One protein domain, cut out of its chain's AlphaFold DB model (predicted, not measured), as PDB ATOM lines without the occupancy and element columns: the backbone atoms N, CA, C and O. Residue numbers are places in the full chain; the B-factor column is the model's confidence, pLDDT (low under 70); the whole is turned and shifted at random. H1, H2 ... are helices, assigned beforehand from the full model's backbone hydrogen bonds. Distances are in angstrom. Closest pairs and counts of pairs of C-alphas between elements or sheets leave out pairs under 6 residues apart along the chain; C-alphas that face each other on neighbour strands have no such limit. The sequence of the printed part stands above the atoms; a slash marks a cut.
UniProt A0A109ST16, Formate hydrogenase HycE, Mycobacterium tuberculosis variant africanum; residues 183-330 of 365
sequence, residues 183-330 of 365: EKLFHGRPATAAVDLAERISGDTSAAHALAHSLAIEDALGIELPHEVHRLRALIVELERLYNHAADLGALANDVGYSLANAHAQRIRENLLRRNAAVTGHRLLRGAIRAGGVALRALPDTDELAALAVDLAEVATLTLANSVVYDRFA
ATOM      1  N   GLU A 183      20.771 -19.572 -44.203       93.12
ATOM      2  CA  GLU A 183      21.053 -18.131 -44.103       93.12
ATOM      3  C   GLU A 183      20.424 -17.334 -45.253       93.12
ATOM      4  O   GLU A 183      19.727 -16.350 -45.019       93.12
ATOM      5  N   LYS A 184      20.558 -17.814 -46.497       93.25
ATOM      6  CA  LYS A 184      19.915 -17.182 -47.659       93.25
ATOM      7  C   LYS A 184      18.389 -17.206 -47.549       93.25
ATOM      8  O   LYS A 184      17.748 -16.251 -47.970       93.25
ATOM      9  N   LEU A 185      17.801 -18.256 -46.971       93.94
ATOM     10  CA  LEU A 185      16.348 -18.346 -46.762       93.94
ATOM     11  C   LEU A 185      15.820 -17.334 -45.733       93.94
ATOM     12  O   LEU A 185      14.634 -17.004 -45.771       93.94
ATOM     13  N   PHE A 186      16.667 -16.831 -44.831       94.25
ATOM     14  CA  PHE A 186      16.301 -15.719 -43.951       94.25
ATOM     15  C   PHE A 186      16.231 -14.381 -44.702       94.25
ATOM     16  O   PHE A 186      15.481 -13.496 -44.287       94.25
ATOM     17  N   HIS A 187      16.962 -14.215 -45.809       91.12
ATOM     18  CA  HIS A 187      16.984 -12.953 -46.550       91.12
ATOM     19  C   HIS A 187      15.600 -12.625 -47.124       91.12
ATOM     20  O   HIS A 187      14.927 -13.467 -47.714       91.12
ATOM     21  N   GLY A 188      15.171 -11.373 -46.955       88.62
ATOM     22  CA  GLY A 188      13.871 -10.892 -47.432       88.62
ATOM     23  C   GLY A 188      12.671 -11.321 -46.580       88.62
ATOM     24  O   GLY A 188      11.566 -10.835 -46.816       88.62
ATOM     25  N   ARG A 189      12.856 -12.179 -45.566       93.62
ATOM     26  CA  ARG A 189      11.796 -12.502 -44.603       93.62
ATOM     27  C   ARG A 189      11.775 -11.478 -43.463       93.62
ATOM     28  O   ARG A 189      12.835 -11.069 -42.991       93.62
ATOM     29  N   PRO A 190      10.592 -11.101 -42.945       92.62
ATOM     30  CA  PRO A 190      10.516 -10.339 -41.703       92.62
ATOM     31  C   PRO A 190      11.166 -11.132 -40.562       92.62
ATOM     32  O   PRO A 190      10.799 -12.286 -40.333       92.62
ATOM     33  N   ALA A 191      12.102 -10.523 -39.829       88.38
ATOM     34  CA  ALA A 191      12.908 -11.215 -38.816       88.38
ATOM     35  C   ALA A 191      12.049 -11.914 -37.741       88.38
ATOM     36  O   ALA A 191      12.285 -13.071 -37.387       88.38
ATOM     37  N   THR A 192      10.985 -11.253 -37.279       86.62
ATOM     38  CA  THR A 192      10.032 -11.795 -36.296       86.62
ATOM     39  C   THR A 192       9.179 -12.946 -36.837       86.62
ATOM     40  O   THR A 192       8.665 -13.743 -36.055       86.62
ATOM     41  N   ALA A 193       9.058 -13.076 -38.161       86.00
ATOM     42  CA  ALA A 193       8.287 -14.114 -38.840       86.00
ATOM     43  C   ALA A 193       9.159 -15.254 -39.395       86.00
ATOM     44  O   ALA A 193       8.651 -16.078 -40.152       86.00
ATOM     45  N   ALA A 194      10.457 -15.289 -39.070       93.62
ATOM     46  CA  ALA A 194      11.407 -16.288 -39.569       93.62
ATOM     47  C   ALA A 194      11.837 -17.327 -38.513       93.62
ATOM     48  O   ALA A 194      12.727 -18.139 -38.763       93.62
ATOM     49  N   VAL A 195      11.211 -17.327 -37.329       95.62
ATOM     50  CA  VAL A 195      11.537 -18.270 -36.240       95.62
ATOM     51  C   VAL A 195      11.329 -19.736 -36.639       95.62
ATOM     52  O   VAL A 195      12.054 -20.615 -36.187       95.62
ATOM     53  N   ASP A 196      10.409 -20.004 -37.564       94.31
ATOM     54  CA  ASP A 196      10.195 -21.325 -38.152       94.31
ATOM     55  C   ASP A 196      11.450 -21.867 -38.857       94.31
ATOM     56  O   ASP A 196      11.700 -23.073 -38.814       94.31
ATOM     57  N   LEU A 197      12.258 -21.007 -39.489       95.88
ATOM     58  CA  LEU A 197      13.542 -21.425 -40.059       95.88
ATOM     59  C   LEU A 197      14.553 -21.728 -38.962       95.88
ATOM     60  O   LEU A 197      15.232 -22.752 -39.044       95.88
ATOM     61  N   ALA A 198      14.612 -20.887 -37.923       96.62
ATOM     62  CA  ALA A 198      15.523 -21.073 -36.794       96.62
ATOM     63  C   ALA A 198      15.295 -22.436 -36.123       96.62
ATOM     64  O   ALA A 198      16.223 -23.223 -35.966       96.62
ATOM     65  N   GLU A 199      14.037 -22.790 -35.865       96.69
ATOM     66  CA  GLU A 199      13.635 -24.082 -35.293       96.69
ATOM     67  C   GLU A 199      14.019 -25.310 -36.134       96.69
ATOM     68  O   GLU A 199      13.899 -26.447 -35.669       96.69
ATOM     69  N   ARG A 200      14.417 -25.110 -37.394       94.81
ATOM     70  CA  ARG A 200      14.751 -26.169 -38.356       94.81
ATOM     71  C   ARG A 200      16.235 -26.183 -38.728       94.81
ATOM     72  O   ARG A 200      16.618 -26.976 -39.597       94.81
ATOM     73  N   ILE A 201      17.066 -25.354 -38.087       94.12
ATOM     74  CA  ILE A 201      18.524 -25.354 -38.283       94.12
ATOM     75  C   ILE A 201      19.117 -26.700 -37.859       94.12
ATOM     76  O   ILE A 201      19.847 -27.297 -38.645       94.12
ATOM     77  N   SER A 202      18.721 -27.223 -36.699       91.81
ATOM     78  CA  SER A 202      19.051 -28.583 -36.264       91.81
ATOM     79  C   SER A 202      17.788 -29.408 -36.004       91.81
ATOM     80  O   SER A 202      16.719 -28.864 -35.712       91.81
ATOM     81  N   GLY A 203      17.896 -30.730 -36.146       88.44
ATOM     82  CA  GLY A 203      16.789 -31.670 -35.942       88.44
ATOM     83  C   GLY A 203      16.444 -31.936 -34.474       88.44
ATOM     84  O   GLY A 203      15.338 -32.392 -34.186       88.44
ATOM     85  N   ASP A 204      17.370 -31.643 -33.564       90.69
ATOM     86  CA  ASP A 204      17.312 -31.979 -32.139       90.69
ATOM     87  C   ASP A 204      17.269 -30.749 -31.211       90.69
ATOM     88  O   ASP A 204      16.808 -30.853 -30.076       90.69
ATOM     89  N   THR A 205      17.675 -29.577 -31.704       95.12
ATOM     90  CA  THR A 205      17.862 -28.338 -30.929       95.12
ATOM     91  C   THR A 205      17.005 -27.172 -31.452       95.12
ATOM     92  O   THR A 205      17.472 -26.059 -31.702       95.12
ATOM     93  N   SER A 206      15.713 -27.436 -31.672       97.00
ATOM     94  CA  SER A 206      14.744 -26.457 -32.184       97.00
ATOM     95  C   SER A 206      14.565 -25.240 -31.262       97.00
ATOM     96  O   SER A 206      14.573 -24.104 -31.743       97.00
ATOM     97  N   ALA A 207      14.394 -25.448 -29.956       98.00
ATOM     98  CA  ALA A 207      14.131 -24.388 -28.989       98.00
ATOM     99  C   ALA A 207      15.359 -23.506 -28.745       98.00
ATOM    100  O   ALA A 207      15.221 -22.284 -28.686       98.00
ATOM    101  N   ALA A 208      16.557 -24.087 -28.651       98.06
ATOM    102  CA  ALA A 208      17.797 -23.333 -28.495       98.06
ATOM    103  C   ALA A 208      18.056 -22.417 -29.700       98.06
ATOM    104  O   ALA A 208      18.383 -21.242 -29.521       98.06
ATOM    105  N   HIS A 209      17.832 -22.903 -30.927       97.75
ATOM    106  CA  HIS A 209      17.937 -22.056 -32.117       97.75
ATOM    107  C   HIS A 209      16.862 -20.961 -32.159       97.75
ATOM    108  O   HIS A 209      17.174 -19.818 -32.498       97.75
ATOM    109  N   ALA A 210      15.618 -21.265 -31.773       97.81
ATOM    110  CA  ALA A 210      14.561 -20.256 -31.659       97.81
ATOM    111  C   ALA A 210      14.891 -19.185 -30.604       97.81
ATOM    112  O   ALA A 210      14.620 -18.000 -30.820       97.81
ATOM    113  N   LEU A 211      15.507 -19.582 -29.485       98.19
ATOM    114  CA  LEU A 211      15.980 -18.671 -28.448       98.19
ATOM    115  C   LEU A 211      17.103 -17.774 -28.966       98.19
ATOM    116  O   LEU A 211      16.989 -16.561 -28.836       98.19
ATOM    117  N   ALA A 212      18.140 -18.340 -29.588       96.38
ATOM    118  CA  ALA A 212      19.250 -17.568 -30.148       96.38
ATOM    119  C   ALA A 212      18.761 -16.540 -31.184       96.38
ATOM    120  O   ALA A 212      19.137 -15.372 -31.126       96.38
ATOM    121  N   HIS A 213      17.853 -16.955 -32.075       96.88
ATOM    122  CA  HIS A 213      17.199 -16.075 -33.048       96.88
ATOM    123  C   HIS A 213      16.407 -14.947 -32.376       96.88
ATOM    124  O   HIS A 213      16.536 -13.781 -32.744       96.88
ATOM    125  N   SER A 214      15.604 -15.282 -31.365       97.19
ATOM    126  CA  SER A 214      14.775 -14.305 -30.649       97.19
ATOM    127  C   SER A 214      15.620 -13.299 -29.871       97.19
ATOM    128  O   SER A 214      15.343 -12.106 -29.949       97.19
ATOM    129  N   LEU A 215      16.675 -13.760 -29.190       95.75
ATOM    130  CA  LEU A 215      17.611 -12.902 -28.462       95.75
ATOM    131  C   LEU A 215      18.349 -11.952 -29.405       95.75
ATOM    132  O   LEU A 215      18.476 -10.779 -29.084       95.75
ATOM    133  N   ALA A 216      18.783 -12.421 -30.579       93.25
ATOM    134  CA  ALA A 216      19.439 -11.562 -31.563       93.25
ATOM    135  C   ALA A 216      18.515 -10.438 -32.066       93.25
ATOM    136  O   ALA A 216      18.956  -9.304 -32.236       93.25
ATOM    137  N   ILE A 217      17.226 -10.732 -32.276       95.19
ATOM    138  CA  ILE A 217      16.228  -9.726 -32.674       95.19
ATOM    139  C   ILE A 217      15.939  -8.750 -31.534       95.19
ATOM    140  O   ILE A 217      15.863  -7.548 -31.764       95.19
ATOM    141  N   GLU A 218      15.747  -9.262 -30.321       95.62
ATOM    142  CA  GLU A 218      15.457  -8.447 -29.139       95.62
ATOM    143  C   GLU A 218      16.609  -7.492 -28.830       95.62
ATOM    144  O   GLU A 218      16.366  -6.303 -28.645       95.62
ATOM    145  N   ASP A 219      17.847  -7.985 -28.883       91.56
ATOM    146  CA  ASP A 219      19.071  -7.192 -28.740       91.56
ATOM    147  C   ASP A 219      19.157  -6.105 -29.823       91.56
ATOM    148  O   ASP A 219      19.329  -4.926 -29.516       91.56
ATOM    149  N   ALA A 220      18.927  -6.464 -31.092       90.75
ATOM    150  CA  ALA A 220      18.967  -5.513 -32.205       90.75
ATOM    151  C   ALA A 220      17.880  -4.422 -32.134       90.75
ATOM    152  O   ALA A 220      18.078  -3.325 -32.656       90.75
ATOM    153  N   LEU A 221      16.732  -4.719 -31.518       92.31
ATOM    154  CA  LEU A 221      15.600  -3.796 -31.379       92.31
ATOM    155  C   LEU A 221      15.542  -3.102 -30.009       92.31
ATOM    156  O   LEU A 221      14.639  -2.296 -29.787       92.31
ATOM    157  N   GLY A 222      16.468  -3.406 -29.091       92.12
ATOM    158  CA  GLY A 222      16.445  -2.888 -27.719       92.12
ATOM    159  C   GLY A 222      15.211  -3.329 -26.922       92.12
ATOM    160  O   GLY A 222      14.720  -2.583 -26.077       92.12
ATOM    161  N   ILE A 223      14.666  -4.510 -27.221       93.81
ATOM    162  CA  ILE A 223      13.496  -5.060 -26.535       93.81
ATOM    163  C   ILE A 223      13.957  -5.736 -25.246       93.81
ATOM    164  O   ILE A 223      14.603  -6.781 -25.276       93.81
ATOM    165  N   GLU A 224      13.556  -5.178 -24.109       94.81
ATOM    166  CA  GLU A 224      13.726  -5.818 -22.808       94.81
ATOM    167  C   GLU A 224      12.474  -6.614 -22.431       94.81
ATOM    168  O   GLU A 224      11.343  -6.135 -22.552       94.81
ATOM    169  N   LEU A 225      12.671  -7.844 -21.954       95.75
ATOM    170  CA  LEU A 225      11.589  -8.716 -21.510       95.75
ATOM    171  C   LEU A 225      11.629  -8.926 -19.992       95.75
ATOM    172  O   LEU A 225      12.701  -8.921 -19.384       95.75
ATOM    173  N   PRO A 226      10.470  -9.160 -19.349       96.94
ATOM    174  CA  PRO A 226      10.430  -9.489 -17.930       96.94
ATOM    175  C   PRO A 226      11.264 -10.736 -17.609       96.94
ATOM    176  O   PRO A 226      11.259 -11.713 -18.360       96.94
ATOM    177  N   HIS A 227      11.894 -10.763 -16.430       95.94
ATOM    178  CA  HIS A 227      12.694 -11.905 -15.958       95.94
ATOM    179  C   HIS A 227      11.928 -13.243 -15.991       95.94
ATOM    180  O   HIS A 227      12.502 -14.312 -16.187       95.94
ATOM    181  N   GLU A 228      10.605 -13.207 -15.829       97.00
ATOM    182  CA  GLU A 228       9.743 -14.381 -15.970       97.00
ATOM    183  C   GLU A 228       9.765 -14.997 -17.375       97.00
ATOM    184  O   GLU A 228       9.829 -16.219 -17.491       97.00
ATOM    185  N   VAL A 229       9.818 -14.185 -18.435       97.88
ATOM    186  CA  VAL A 229       9.922 -14.686 -19.813       97.88
ATOM    187  C   VAL A 229      11.247 -15.421 -20.016       97.88
ATOM    188  O   VAL A 229      11.268 -16.498 -20.612       97.88
ATOM    189  N   HIS A 230      12.343 -14.895 -19.463       96.50
ATOM    190  CA  HIS A 230      13.645 -15.564 -19.500       96.50
ATOM    191  C   HIS A 230      13.638 -16.889 -18.730       96.50
ATOM    192  O   HIS A 230      14.149 -17.883 -19.241       96.50
ATOM    193  N   ARG A 231      12.998 -16.945 -17.552       97.75
ATOM    194  CA  ARG A 231      12.842 -18.195 -16.782       97.75
ATOM    195  C   ARG A 231      12.060 -19.255 -17.554       97.75
ATOM    196  O   ARG A 231      12.476 -20.408 -17.595       97.75
ATOM    197  N   LEU A 232      10.965 -18.870 -18.202       98.38
ATOM    198  CA  LEU A 232      10.167 -19.787 -19.017       98.38
ATOM    199  C   LEU A 232      10.925 -20.254 -20.266       98.38
ATOM    200  O   LEU A 232      10.865 -21.428 -20.612       98.38
ATOM    201  N   ARG A 233      11.689 -19.378 -20.925       98.31
ATOM    202  CA  ARG A 233      12.565 -19.772 -22.042       98.31
ATOM    203  C   ARG A 233      13.657 -20.743 -21.599       98.31
ATOM    204  O   ARG A 233      13.889 -21.728 -22.292       98.31
ATOM    205  N   ALA A 234      14.278 -20.496 -20.445       98.00
ATOM    206  CA  ALA A 234      15.255 -21.407 -19.859       98.00
ATOM    207  C   ALA A 234      14.627 -22.779 -19.582       98.00
ATOM    208  O   ALA A 234      15.179 -23.785 -20.005       98.00
ATOM    209  N   LEU A 235      13.428 -22.821 -18.988       98.19
ATOM    210  CA  LEU A 235      12.677 -24.065 -18.791       98.19
ATOM    211  C   LEU A 235      12.491 -24.840 -20.105       98.19
ATOM    212  O   LEU A 235      12.753 -26.036 -20.144       98.19
ATOM    213  N   ILE A 236      12.068 -24.171 -21.184       98.44
ATOM    214  CA  ILE A 236      11.888 -24.816 -22.493       98.44
ATOM    215  C   ILE A 236      13.212 -25.373 -23.038       98.44
ATOM    216  O   ILE A 236      13.241 -26.506 -23.511       98.44
ATOM    217  N   VAL A 237      14.310 -24.620 -22.957       98.25
ATOM    218  CA  VAL A 237      15.624 -25.099 -23.424       98.25
ATOM    219  C   VAL A 237      16.162 -26.239 -22.549       98.25
ATOM    220  O   VAL A 237      16.802 -27.151 -23.064       98.25
ATOM    221  N   GLU A 238      15.850 -26.268 -21.255       98.19
ATOM    222  CA  GLU A 238      16.206 -27.400 -20.393       98.19
ATOM    223  C   GLU A 238      15.358 -28.647 -20.693       98.19
ATOM    224  O   GLU A 238      15.893 -29.753 -20.718       98.19
ATOM    225  N   LEU A 239      14.074 -28.505 -21.041       98.19
ATOM    226  CA  LEU A 239      13.277 -29.629 -21.561       98.19
ATOM    227  C   LEU A 239      13.861 -30.191 -22.867       98.19
ATOM    228  O   LEU A 239      13.828 -31.404 -23.082       98.19
ATOM    229  N   GLU A 240      14.402 -29.322 -23.726       98.31
ATOM    230  CA  GLU A 240      15.145 -29.726 -24.922       98.31
ATOM    231  C   GLU A 240      16.420 -30.497 -24.581       98.31
ATOM    232  O   GLU A 240      16.656 -31.593 -25.096       98.31
ATOM    233  N   ARG A 241      17.208 -29.963 -23.645       97.75
ATOM    234  CA  ARG A 241      18.429 -30.599 -23.152       97.75
ATOM    235  C   ARG A 241      18.162 -32.001 -22.605       97.75
ATOM    236  O   ARG A 241      18.914 -32.920 -22.923       97.75
ATOM    237  N   LEU A 242      17.093 -32.184 -21.829       97.44
ATOM    238  CA  LEU A 242      16.751 -33.475 -21.228       97.44
ATOM    239  C   LEU A 242      16.540 -34.571 -22.280       97.44
ATOM    240  O   LEU A 242      17.114 -35.654 -22.155       97.44
ATOM    241  N   TYR A 243      15.743 -34.316 -23.327       97.06
ATOM    242  CA  TYR A 243      15.493 -35.355 -24.332       97.06
ATOM    243  C   TYR A 243      16.697 -35.593 -25.243       97.06
ATOM    244  O   TYR A 243      16.843 -36.707 -25.751       97.06
ATOM    245  N   ASN A 244      17.550 -34.585 -25.443       97.00
ATOM    246  CA  ASN A 244      18.797 -34.739 -26.188       97.00
ATOM    247  C   ASN A 244      19.802 -35.576 -25.405       97.00
ATOM    248  O   ASN A 244      20.259 -36.586 -25.917       97.00
ATOM    249  N   HIS A 245      20.035 -35.276 -24.127       95.69
ATOM    250  CA  HIS A 245      20.944 -36.078 -23.305       95.69
ATOM    251  C   HIS A 245      20.460 -37.513 -23.099       95.69
ATOM    252  O   HIS A 245      21.272 -38.435 -23.130       95.69
ATOM    253  N   ALA A 246      19.150 -37.733 -22.953       97.00
ATOM    254  CA  ALA A 246      18.609 -39.089 -22.955       97.00
ATOM    255  C   ALA A 246      18.927 -39.816 -24.276       97.00
ATOM    256  O   ALA A 246      19.344 -40.971 -24.253       97.00
ATOM    257  N   ALA A 247      18.774 -39.144 -25.424       95.56
ATOM    258  CA  ALA A 247      19.122 -39.708 -26.728       95.56
ATOM    259  C   ALA A 247      20.622 -40.019 -26.843       95.56
ATOM    260  O   ALA A 247      20.978 -41.124 -27.250       95.56
ATOM    261  N   ASP A 248      21.475 -39.067 -26.459       94.88
ATOM    262  CA  ASP A 248      22.933 -39.139 -26.582       94.88
ATOM    263  C   ASP A 248      23.510 -40.280 -25.741       94.88
ATOM    264  O   ASP A 248      24.324 -41.057 -26.232       94.88
ATOM    265  N   LEU A 249      23.045 -40.442 -24.496       94.38
ATOM    266  CA  LEU A 249      23.464 -41.553 -23.633       94.38
ATOM    267  C   LEU A 249      23.129 -42.914 -24.257       94.38
ATOM    268  O   LEU A 249      23.948 -43.834 -24.229       94.38
ATOM    269  N   GLY A 250      21.943 -43.036 -24.860       95.19
ATOM    270  CA  GLY A 250      21.549 -44.234 -25.597       95.19
ATOM    271  C   GLY A 250      22.388 -44.466 -26.853       95.19
ATOM    272  O   GLY A 250      22.814 -45.592 -27.106       95.19
ATOM    273  N   ALA A 251      22.651 -43.407 -27.621       93.62
ATOM    274  CA  ALA A 251      23.446 -43.465 -28.844       93.62
ATOM    275  C   ALA A 251      24.896 -43.878 -28.563       93.62
ATOM    276  O   ALA A 251      25.396 -44.793 -29.209       93.62
ATOM    277  N   LEU A 252      25.527 -43.312 -27.528       93.25
ATOM    278  CA  LEU A 252      26.868 -43.708 -27.086       93.25
ATOM    279  C   LEU A 252      26.938 -45.208 -26.776       93.25
ATOM    280  O   LEU A 252      27.842 -45.899 -27.241       93.25
ATOM    281  N   ALA A 253      25.962 -45.739 -26.034       93.81
ATOM    282  CA  ALA A 253      25.903 -47.171 -25.753       93.81
ATOM    283  C   ALA A 253      25.701 -48.003 -27.032       93.81
ATOM    284  O   ALA A 253      26.319 -49.056 -27.201       93.81
ATOM    285  N   ASN A 254      24.865 -47.527 -27.956       93.81
ATOM    286  CA  ASN A 254      24.620 -48.186 -29.235       93.81
ATOM    287  C   ASN A 254      25.878 -48.266 -30.110       93.81
ATOM    288  O   ASN A 254      26.123 -49.308 -30.715       93.81
ATOM    289  N   ASP A 255      26.674 -47.198 -30.151       91.12
ATOM    290  CA  ASP A 255      27.876 -47.088 -30.987       91.12
ATOM    291  C   ASP A 255      28.974 -48.079 -30.578       91.12
ATOM    292  O   ASP A 255      29.805 -48.473 -31.397       91.12
ATOM    293  N   VAL A 256      28.936 -48.556 -29.331       92.62
ATOM    294  CA  VAL A 256      29.809 -49.629 -28.825       92.62
ATOM    295  C   VAL A 256      29.129 -51.005 -28.805       92.62
ATOM    296  O   VAL A 256      29.670 -51.963 -28.254       92.62
ATOM    297  N   GLY A 257      27.957 -51.126 -29.436       91.62
ATOM    298  CA  GLY A 257      27.226 -52.380 -29.623       91.62
ATOM    299  C   GLY A 257      26.233 -52.737 -28.513       91.62
ATOM    300  O   GLY A 257      25.699 -53.845 -28.520       91.62
ATOM    301  N   TYR A 258      25.945 -51.831 -27.572       94.44
ATOM    302  CA  TYR A 258      25.024 -52.082 -26.460       94.44
ATOM    303  C   TYR A 258      23.619 -51.516 -26.716       94.44
ATOM    304  O   TYR A 258      23.147 -50.571 -26.081       94.44
ATOM    305  N   SER A 259      22.917 -52.137 -27.665       94.94
ATOM    306  CA  SER A 259      21.596 -51.698 -28.142       94.94
ATOM    307  C   SER A 259      20.482 -51.744 -27.086       94.94
ATOM    308  O   SER A 259      19.499 -51.014 -27.212       94.94
ATOM    309  N   LEU A 260      20.625 -52.555 -26.030       95.50
ATOM    310  CA  LEU A 260      19.647 -52.620 -24.941       95.50
ATOM    311  C   LEU A 260      19.536 -51.273 -24.214       95.50
ATOM    312  O   LEU A 260      18.435 -50.742 -24.079       95.50
ATOM    313  N   ALA A 261      20.666 -50.685 -23.808       95.94
ATOM    314  CA  ALA A 261      20.687 -49.372 -23.164       95.94
ATOM    315  C   ALA A 261      20.069 -48.295 -24.068       95.94
ATOM    316  O   ALA A 261      19.252 -47.496 -23.611       95.94
ATOM    317  N   ASN A 262      20.372 -48.341 -25.369       96.50
ATOM    318  CA  ASN A 262      19.762 -47.452 -26.354       96.50
ATOM    319  C   ASN A 262      18.233 -47.588 -26.391       96.50
ATOM    320  O   ASN A 262      17.528 -46.587 -26.336       96.50
ATOM    321  N   ALA A 263      17.693 -48.809 -26.421       97.94
ATOM    322  CA  ALA A 263      16.246 -49.022 -26.438       97.94
ATOM    323  C   ALA A 263      15.548 -48.419 -25.201       97.94
ATOM    324  O   ALA A 263      14.519 -47.749 -25.335       97.94
ATOM    325  N   HIS A 264      16.123 -48.594 -24.005       98.06
ATOM    326  CA  HIS A 264      15.591 -47.988 -22.779       98.06
ATOM    327  C   HIS A 264      15.695 -46.457 -22.798       98.06
ATOM    328  O   HIS A 264      14.722 -45.774 -22.471       98.06
ATOM    329  N   ALA A 265      16.824 -45.912 -23.252       97.94
ATOM    330  CA  ALA A 265      17.029 -44.474 -23.387       97.94
ATOM    331  C   ALA A 265      16.058 -43.833 -24.401       97.94
ATOM    332  O   ALA A 265      15.460 -42.792 -24.121       97.94
ATOM    333  N   GLN A 266      15.801 -44.486 -25.541       97.88
ATOM    334  CA  GLN A 266      14.827 -44.015 -26.535       97.88
ATOM    335  C   GLN A 266      13.384 -44.053 -26.010       97.88
ATOM    336  O   GLN A 266      12.600 -43.161 -26.332       97.88
ATOM    337  N   ARG A 267      13.024 -45.023 -25.155       98.31
ATOM    338  CA  ARG A 267      11.725 -45.021 -24.452       98.31
ATOM    339  C   ARG A 267      11.593 -43.806 -23.530       98.31
ATOM    340  O   ARG A 267      10.551 -43.152 -23.531       98.31
ATOM    341  N   ILE A 268      12.632 -43.488 -22.755       98.44
ATOM    342  CA  ILE A 268      12.650 -42.311 -21.868       98.44
ATOM    343  C   ILE A 268      12.525 -41.026 -22.694       98.44
ATOM    344  O   ILE A 268      11.673 -40.183 -22.409       98.44
ATOM    345  N   ARG A 269      13.306 -40.916 -23.774       98.06
ATOM    346  CA  ARG A 269      13.221 -39.810 -24.733       98.06
ATOM    347  C   ARG A 269      11.811 -39.651 -25.298       98.06
ATOM    348  O   ARG A 269      11.292 -38.542 -25.333       98.06
ATOM    349  N   GLU A 270      11.166 -40.739 -25.716       98.25
ATOM    350  CA  GLU A 270       9.788 -40.712 -26.222       98.25
ATOM    351  C   GLU A 270       8.804 -40.149 -25.188       98.25
ATOM    352  O   GLU A 270       7.950 -39.330 -25.535       98.25
ATOM    353  N   ASN A 271       8.941 -40.537 -23.917       98.44
ATOM    354  CA  ASN A 271       8.118 -39.998 -22.835       98.44
ATOM    355  C   ASN A 271       8.340 -38.490 -22.647       98.44
ATOM    356  O   ASN A 271       7.365 -37.741 -22.573       98.44
ATOM    357  N   LEU A 272       9.595 -38.025 -22.664       98.38
ATOM    358  CA  LEU A 272       9.920 -36.591 -22.624       98.38
ATOM    359  C   LEU A 272       9.288 -35.836 -23.804       98.38
ATOM    360  O   LEU A 272       8.642 -34.808 -23.611       98.38
ATOM    361  N   LEU A 273       9.376 -36.375 -25.024       98.19
ATOM    362  CA  LEU A 273       8.777 -35.764 -26.219       98.19
ATOM    363  C   LEU A 273       7.244 -35.671 -26.136       98.19
ATOM    364  O   LEU A 273       6.658 -34.691 -26.601       98.19
ATOM    365  N   ARG A 274       6.570 -36.663 -25.543       98.25
ATOM    366  CA  ARG A 274       5.114 -36.610 -25.308       98.25
ATOM    367  C   ARG A 274       4.744 -35.531 -24.298       98.25
ATOM    368  O   ARG A 274       3.798 -34.783 -24.538       98.25
ATOM    369  N   ARG A 275       5.518 -35.399 -23.219       97.25
ATOM    370  CA  ARG A 275       5.343 -34.334 -22.219       97.25
ATOM    371  C   ARG A 275       5.562 -32.954 -22.827       97.25
ATOM    372  O   ARG A 275       4.729 -32.072 -22.650       97.25
ATOM    373  N   ASN A 276       6.588 -32.794 -23.658       97.94
ATOM    374  CA  ASN A 276       6.833 -31.555 -24.400       97.94
ATOM    375  C   ASN A 276       5.643 -31.146 -25.277       97.94
ATOM    376  O   ASN A 276       5.309 -29.961 -25.354       97.94
ATOM    377  N   ALA A 277       4.955 -32.115 -25.891       97.81
ATOM    378  CA  ALA A 277       3.730 -31.846 -26.640       97.81
ATOM    379  C   ALA A 277       2.570 -31.376 -25.748       97.81
ATOM    380  O   ALA A 277       1.791 -30.532 -26.183       97.81
ATOM    381  N   ALA A 278       2.463 -31.861 -24.509       97.44
ATOM    382  CA  ALA A 278       1.497 -31.335 -23.544       97.44
ATOM    383  C   ALA A 278       1.859 -29.905 -23.095       97.44
ATOM    384  O   ALA A 278       0.989 -29.039 -23.062       97.44
ATOM    385  N   VAL A 279       3.146 -29.640 -22.840       97.75
ATOM    386  CA  VAL A 279       3.669 -28.343 -22.366       97.75
ATOM    387  C   VAL A 279       3.564 -27.247 -23.427       97.75
ATOM    388  O   VAL A 279       3.154 -26.134 -23.119       97.75
ATOM    389  N   THR A 280       3.914 -27.531 -24.683       97.56
ATOM    390  CA  THR A 280       4.036 -26.500 -25.742       97.56
ATOM    391  C   THR A 280       3.090 -26.706 -26.916       97.56
ATOM    392  O   THR A 280       2.836 -25.789 -27.692       97.56
ATOM    393  N   GLY A 281       2.543 -27.911 -27.065       97.31
ATOM    394  CA  GLY A 281       1.796 -28.305 -28.253       97.31
ATOM    395  C   GLY A 281       2.611 -28.949 -29.356       97.31
ATOM    396  O   GLY A 281       2.018 -29.388 -30.341       97.31
ATOM    397  N   HIS A 282       3.931 -29.040 -29.203       97.44
ATOM    398  CA  HIS A 282       4.800 -29.695 -30.165       97.44
ATOM    399  C   HIS A 282       5.843 -30.560 -29.453       97.44
ATOM    400  O   HIS A 282       6.459 -30.153 -28.474       97.44
ATOM    401  N   ARG A 283       6.082 -31.769 -29.971       97.25
ATOM    402  CA  ARG A 283       7.006 -32.739 -29.352       97.25
ATOM    403  C   ARG A 283       8.448 -32.222 -29.263       97.25
ATOM    404  O   ARG A 283       9.138 -32.484 -28.289       97.25
ATOM    405  N   LEU A 284       8.866 -31.460 -30.274       96.94
ATOM    406  CA  LEU A 284      10.166 -30.775 -30.353       96.94
ATOM    407  C   LEU A 284      10.092 -29.297 -29.933       96.94
ATOM    408  O   LEU A 284      10.843 -28.483 -30.451       96.94
ATOM    409  N   LEU A 285       9.102 -28.910 -29.117       97.94
ATOM    410  CA  LEU A 285       9.005 -27.569 -28.511       97.94
ATOM    411  C   LEU A 285       8.878 -26.379 -29.492       97.94
ATOM    412  O   LEU A 285       8.942 -25.220 -29.088       97.94
ATOM    413  N   ARG A 286       8.655 -26.651 -30.782       97.06
ATOM    414  CA  ARG A 286       8.437 -25.636 -31.820       97.06
ATOM    415  C   ARG A 286       7.210 -24.778 -31.525       97.06
ATOM    416  O   ARG A 286       6.177 -25.282 -31.084       97.06
ATOM    417  N   GLY A 287       7.325 -23.489 -31.807       95.88
ATOM    418  CA  GLY A 287       6.341 -22.447 -31.542       95.88
ATOM    419  C   GLY A 287       6.370 -21.903 -30.112       95.88
ATOM    420  O   GLY A 287       5.662 -20.934 -29.831       95.88
ATOM    421  N   ALA A 288       7.168 -22.486 -29.208       97.56
ATOM    422  CA  ALA A 288       7.202 -22.068 -27.808       97.56
ATOM    423  C   ALA A 288       7.961 -20.754 -27.595       97.56
ATOM    424  O   ALA A 288       7.598 -19.977 -26.715       97.56
ATOM    425  N   ILE A 289       9.000 -20.481 -28.386       97.94
ATOM    426  CA  ILE A 289       9.845 -19.288 -28.250       97.94
ATOM    427  C   ILE A 289       9.725 -18.445 -29.517       97.94
ATOM    428  O   ILE A 289       9.805 -18.963 -30.625       97.94
ATOM    429  N   ARG A 290       9.533 -17.136 -29.348       95.81
ATOM    430  CA  ARG A 290       9.511 -16.147 -30.434       95.81
ATOM    431  C   ARG A 290      10.081 -14.825 -29.945       95.81
ATOM    432  O   ARG A 290      10.032 -14.558 -28.745       95.81
ATOM    433  N   ALA A 291      10.528 -13.973 -30.862       95.25
ATOM    434  CA  ALA A 291      10.928 -12.613 -30.518       95.25
ATOM    435  C   ALA A 291       9.796 -11.901 -29.752       95.25
ATOM    436  O   ALA A 291       8.635 -11.921 -30.172       95.25
ATOM    437  N   GLY A 292      10.129 -11.330 -28.599       94.19
ATOM    438  CA  GLY A 292       9.203 -10.631 -27.713       94.19
ATOM    439  C   GLY A 292       8.366 -11.522 -26.789       94.19
ATOM    440  O   GLY A 292       7.519 -11.001 -26.066       94.19
ATOM    441  N   GLY A 293       8.535 -12.851 -26.781       94.50
ATOM    442  CA  GLY A 293       7.754 -13.677 -25.861       94.50
ATOM    443  C   GLY A 293       8.042 -15.174 -25.830       94.50
ATOM    444  O   GLY A 293       9.000 -15.695 -26.405       94.50
ATOM    445  N   VAL A 294       7.174 -15.868 -25.104       97.56
ATOM    446  CA  VAL A 294       7.181 -17.318 -24.911       97.56
ATOM    447  C   VAL A 294       5.732 -17.798 -24.779       97.56
ATOM    448  O   VAL A 294       4.876 -17.051 -24.304       97.56
ATOM    449  N   ALA A 295       5.433 -19.008 -25.240       96.19
ATOM    450  CA  ALA A 295       4.105 -19.603 -25.194       96.19
ATOM    451  C   ALA A 295       4.176 -21.031 -24.645       96.19
ATOM    452  O   ALA A 295       4.864 -21.891 -25.193       96.19
ATOM    453  N   LEU A 296       3.429 -21.272 -23.569       96.88
ATOM    454  CA  LEU A 296       3.233 -22.583 -22.965       96.88
ATOM    455  C   LEU A 296       1.729 -22.832 -22.835       96.88
ATOM    456  O   LEU A 296       0.952 -21.906 -22.613       96.88
ATOM    457  N   ARG A 297       1.326 -24.093 -22.968       97.44
ATOM    458  CA  ARG A 297      -0.026 -24.576 -22.666       97.44
ATOM    459  C   ARG A 297      -0.172 -24.925 -21.188       97.44
ATOM    460  O   ARG A 297      -1.231 -24.700 -20.615       97.44
ATOM    461  N   ALA A 298       0.883 -25.473 -20.594       96.88
ATOM    462  CA  ALA A 298       0.955 -25.848 -19.187       96.88
ATOM    463  C   ALA A 298       2.418 -25.877 -18.726       96.88
ATOM    464  O   ALA A 298       3.328 -25.955 -19.553       96.88
ATOM    465  N   LEU A 299       2.641 -25.836 -17.413       97.50
ATOM    466  CA  LEU A 299       3.946 -26.153 -16.832       97.50
ATOM    467  C   LEU A 299       4.174 -27.675 -16.856       97.50
ATOM    468  O   LEU A 299       3.199 -28.427 -16.787       97.50
ATOM    469  N   PRO A 300       5.430 -28.144 -16.973       96.94
ATOM    470  CA  PRO A 300       5.732 -29.564 -16.861       96.94
ATOM    471  C   PRO A 300       5.469 -30.065 -15.438       96.94
ATOM    472  O   PRO A 300       5.703 -29.349 -14.465       96.94
ATOM    473  N   ASP A 301       5.028 -31.313 -15.334       97.12
ATOM    474  CA  ASP A 301       4.885 -32.009 -14.059       97.12
ATOM    475  C   ASP A 301       6.268 -32.435 -13.539       97.12
ATOM    476  O   ASP A 301       7.026 -33.139 -14.215       97.12
ATOM    477  N   THR A 302       6.618 -31.968 -12.344       96.38
ATOM    478  CA  THR A 302       7.932 -32.204 -11.742       96.38
ATOM    479  C   THR A 302       8.121 -33.633 -11.255       96.38
ATOM    480  O   THR A 302       9.233 -34.149 -11.356       96.38
ATOM    481  N   ASP A 303       7.065 -34.285 -10.768       97.75
ATOM    482  CA  ASP A 303       7.142 -35.653 -10.247       97.75
ATOM    483  C   ASP A 303       7.364 -36.632 -11.400       97.75
ATOM    484  O   ASP A 303       8.180 -37.555 -11.330       97.75
ATOM    485  N   GLU A 304       6.705 -36.366 -12.525       96.06
ATOM    486  CA  GLU A 304       6.893 -37.115 -13.758       96.06
ATOM    487  C   GLU A 304       8.300 -36.967 -14.350       96.06
ATOM    488  O   GLU A 304       8.861 -37.942 -14.863       96.06
ATOM    489  N   LEU A 305       8.877 -35.761 -14.305       97.44
ATOM    490  CA  LEU A 305      10.260 -35.528 -14.729       97.44
ATOM    491  C   LEU A 305      11.258 -36.198 -13.778       97.44
ATOM    492  O   LEU A 305      12.223 -36.802 -14.246       97.44
ATOM    493  N   ALA A 306      11.010 -36.147 -12.467       97.62
ATOM    494  CA  ALA A 306      11.842 -36.814 -11.471       97.62
ATOM    495  C   ALA A 306      11.849 -38.338 -11.671       97.62
ATOM    496  O   ALA A 306      12.913 -38.954 -11.651       97.62
ATOM    497  N   ALA A 307      10.693 -38.942 -11.955       97.94
ATOM    498  CA  ALA A 307      10.601 -40.369 -12.258       97.94
ATOM    499  C   ALA A 307      11.418 -40.759 -13.505       97.94
ATOM    500  O   ALA A 307      12.138 -41.757 -13.487       97.94
ATOM    501  N   LEU A 308      11.364 -39.953 -14.575       97.88
ATOM    502  CA  LEU A 308      12.170 -40.181 -15.783       97.88
ATOM    503  C   LEU A 308      13.672 -39.985 -15.538       97.88
ATOM    504  O   LEU A 308      14.482 -40.673 -16.156       97.88
ATOM    505  N   ALA A 309      14.050 -39.072 -14.641       97.19
ATOM    506  CA  ALA A 309      15.444 -38.878 -14.255       97.19
ATOM    507  C   ALA A 309      16.000 -40.098 -13.503       97.19
ATOM    508  O   ALA A 309      17.122 -40.516 -13.782       97.19
ATOM    509  N   VAL A 310      15.211 -40.702 -12.605       98.06
ATOM    510  CA  VAL A 310      15.581 -41.954 -11.917       98.06
ATOM    511  C   VAL A 310      15.763 -43.095 -12.922       98.06
ATOM    512  O   VAL A 310      16.783 -43.777 -12.886       98.06
ATOM    513  N   ASP A 311      14.822 -43.251 -13.855       97.38
ATOM    514  CA  ASP A 311      14.875 -44.259 -14.924       97.38
ATOM    515  C   ASP A 311      16.136 -44.084 -15.801       97.38
ATOM    516  O   ASP A 311      16.884 -45.029 -16.054       97.38
ATOM    517  N   LEU A 312      16.460 -42.843 -16.190       97.50
ATOM    518  CA  LEU A 312      17.674 -42.552 -16.961       97.50
ATOM    519  C   LEU A 312      18.957 -42.813 -16.161       97.50
ATOM    520  O   LEU A 312      19.935 -43.310 -16.722       97.50
ATOM    521  N   ALA A 313      18.964 -42.500 -14.864       97.50
ATOM    522  CA  ALA A 313      20.101 -42.752 -13.984       97.50
ATOM    523  C   ALA A 313      20.361 -44.255 -13.796       97.50
ATOM    524  O   ALA A 313      21.521 -44.675 -13.761       97.50
ATOM    525  N   GLU A 314      19.309 -45.071 -13.729       97.62
ATOM    526  CA  GLU A 314      19.426 -46.532 -13.711       97.62
ATOM    527  C   GLU A 314      20.047 -47.044 -15.017       97.62
ATOM    528  O   GLU A 314      21.045 -47.766 -14.980       97.62
ATOM    529  N   VAL A 315      19.538 -46.598 -16.176       97.00
ATOM    530  CA  VAL A 315      20.106 -46.950 -17.490       97.00
ATOM    531  C   VAL A 315      21.581 -46.560 -17.575       97.00
ATOM    532  O   VAL A 315      22.404 -47.379 -17.991       97.00
ATOM    533  N   ALA A 316      21.938 -45.343 -17.162       95.56
ATOM    534  CA  ALA A 316      23.320 -44.873 -17.164       95.56
ATOM    535  C   ALA A 316      24.212 -45.725 -16.246       95.56
ATOM    536  O   ALA A 316      25.294 -46.144 -16.653       95.56
ATOM    537  N   THR A 317      23.735 -46.044 -15.040       95.94
ATOM    538  CA  THR A 317      24.464 -46.873 -14.068       95.94
ATOM    539  C   THR A 317      24.736 -48.270 -14.620       95.94
ATOM    540  O   THR A 317      25.877 -48.728 -14.607       95.94
ATOM    541  N   LEU A 318      23.712 -48.932 -15.166       95.06
ATOM    542  CA  LEU A 318      23.844 -50.264 -15.765       95.06
ATOM    543  C   LEU A 318      24.756 -50.251 -16.998       95.06
ATOM    544  O   LEU A 318      25.531 -51.182 -17.208       95.06
ATOM    545  N   THR A 319      24.690 -49.181 -17.790       95.06
ATOM    546  CA  THR A 319      25.546 -48.984 -18.966       95.06
ATOM    547  C   THR A 319      27.013 -48.841 -18.570       95.06
ATOM    548  O   THR A 319      27.864 -49.494 -19.163       95.06
ATOM    549  N   LEU A 320      27.320 -48.048 -17.542       92.56
ATOM    550  CA  LEU A 320      28.690 -47.850 -17.057       92.56
ATOM    551  C   LEU A 320      29.243 -49.065 -16.301       92.56
ATOM    552  O   LEU A 320      30.448 -49.298 -16.324       92.56
ATOM    553  N   ALA A 321      28.379 -49.852 -15.654       94.25
ATOM    554  CA  ALA A 321      28.763 -51.110 -15.010       94.25
ATOM    555  C   ALA A 321      29.044 -52.242 -16.017       94.25
ATOM    556  O   ALA A 321      29.581 -53.286 -15.644       94.25
ATOM    557  N   ASN A 322      28.681 -52.062 -17.291       95.38
ATOM    558  CA  ASN A 322      28.963 -53.029 -18.339       95.38
ATOM    559  C   ASN A 322      30.434 -52.929 -18.777       95.38
ATOM    560  O   ASN A 322      30.855 -51.916 -19.334       95.38
ATOM    561  N   SER A 323      31.207 -54.000 -18.579       93.56
ATOM    562  CA  SER A 323      32.641 -54.012 -18.901       93.56
ATOM    563  C   SER A 323      32.929 -53.766 -20.382       93.56
ATOM    564  O   SER A 323      33.867 -53.047 -20.702       93.56
ATOM    565  N   VAL A 324      32.095 -54.283 -21.295       90.38
ATOM    566  CA  VAL A 324      32.271 -54.070 -22.741       90.38
ATOM    567  C   VAL A 324      32.111 -52.596 -23.091       90.38
ATOM    568  O   VAL A 324      32.872 -52.076 -23.898       90.38
ATOM    569  N   VAL A 325      31.138 -51.915 -22.487       93.25
ATOM    570  CA  VAL A 325      30.951 -50.474 -22.692       93.25
ATOM    571  C   VAL A 325      32.125 -49.700 -22.099       93.25
ATOM    572  O   VAL A 325      32.710 -48.858 -22.781       93.25
ATOM    573  N   TYR A 326      32.498 -50.007 -20.855       92.12
ATOM    574  CA  TYR A 326      33.591 -49.333 -20.160       92.12
ATOM    575  C   TYR A 326      34.909 -49.431 -20.939       92.12
ATOM    576  O   TYR A 326      35.524 -48.403 -21.219       92.12
ATOM    577  N   ASP A 327      35.293 -50.632 -21.377       92.44
ATOM    578  CA  ASP A 327      36.549 -50.885 -22.097       92.44
ATOM    579  C   ASP A 327      36.637 -50.139 -23.439       92.44
ATOM    580  O   ASP A 327      37.728 -49.855 -23.928       92.44
ATOM    581  N   ARG A 328      35.497 -49.799 -24.053       93.12
ATOM    582  CA  ARG A 328      35.449 -49.068 -25.330       93.12
ATOM    583  C   ARG A 328      35.631 -47.560 -25.158       93.12
ATOM    584  O   ARG A 328      36.144 -46.901 -26.067       93.12
ATOM    585  N   PHE A 329      35.228 -47.012 -24.015       92.19
ATOM    586  CA  PHE A 329      35.340 -45.581 -23.723       92.19
ATOM    587  C   PHE A 329      36.579 -45.227 -22.901       92.19
ATOM    588  O   PHE A 329      37.171 -44.165 -23.111       92.19
ATOM    589  N   ALA A 330      36.991 -46.093 -21.977       91.00
ATOM    590  CA  ALA A 330      38.128 -45.849 -21.105       91.00
ATOM    591  C   ALA A 330      39.421 -45.658 -21.916       91.00
ATOM    592  O   ALA A 330      39.845 -46.529 -22.669       91.00
TER     593      ALA A 330
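Overview. This is residues 183 to 330 of the 365 residues of the protein "Formate hydrogenase HycE" of Mycobacterium tuberculosis variant africanum (UniProt A0A109ST16). Three long helices, H4, H5 and H6, run side by side as an up-and-down bundle, each against the one before it, and the longest, H4, folds back at its beginning on H3 in a helical hairpin. The small helices H1 and H2 lie toward the H3 end of the long axis and the short H7 lies at the other end, while the long link of residues 281 to 301 folds back on itself between H5 and H6. The printed part has 148 residues with seven named helices, H1 to H7 in chain order, and no named strand; the class is all helix. It is only just loose, close to compact, with a radius of gyration of the C-alphas of 17.8 A and spans of 54 by 36 by 23 A.

Arrangement. H1, residues 183 to 186, is close to but not clearly touching H2, residues 195 to 198; their closest C-alphas, Phe 186 and Leu 197, are 7.4 A apart. H2 touches H3, residues 206 to 221, with the C-alphas of Ala 198 and Ala 210 closest at 5.3 A. H3, with residues 206 to 211 alone, touches residues 233 to 240 of H4, residues 227 to 255. The closest C-alphas of this helical hairpin are Ala 208 and Val 237, 5.8 A apart, and the helices run opposite ways at a shallow tilt of 34 degrees, only just short of steep. H4, the hub, touches three helices. H5, residues 259 to 280, touches H4 in a hairpin, opposite ways at a shallow tilt of 19 degrees; the closest C-alphas, Gly 250 and Asn 262, are 3.8 A apart. H6, residues 302 to 320, forms a hairpin with H5, opposite ways at 17 degrees, a shallow tilt, with the C-alphas of Ala 261 and Val 315 closest at 6.2 A. Residues 312 to 319 of H6 only just touch residues 246 to 253 of H4, with 3 pairs of C-alphas within 8 A, the closest Ala 246 and Leu 312 at 7.0 A. H7, residues 323 to 329, is about perpendicular to H6 at 85 degrees and close but not clearly touching, the closest C-alphas being Leu 320 and Tyr 326 at 6.0 A. In H3 to H7 every O i to N i+4 pair is within hydrogen-bond range; H1 and H2 are too short for such a pair.

Along the chain. H1 begins at C-alpha 183, (21.053, -18.131, -44.103). H3 is 22.7 A long, H4 41.2 A from C-alpha 227 at (12.694, -11.905, -15.958), H5 30.8 A and H6 26.5 A. H7 ends at C-alpha 329, (35.340, -45.581, -23.723).

Size, cuts and confidence. The C-alphas farthest apart, Gly 188 and Ser 323, are 55.0 A from each other. The link from H5 to H6 is long, and in it residues 289 to 290 pair antiparallel with 293 to 294. The printed part has no cut, its mean pLDDT is 95.6, and no printed residue is under 70.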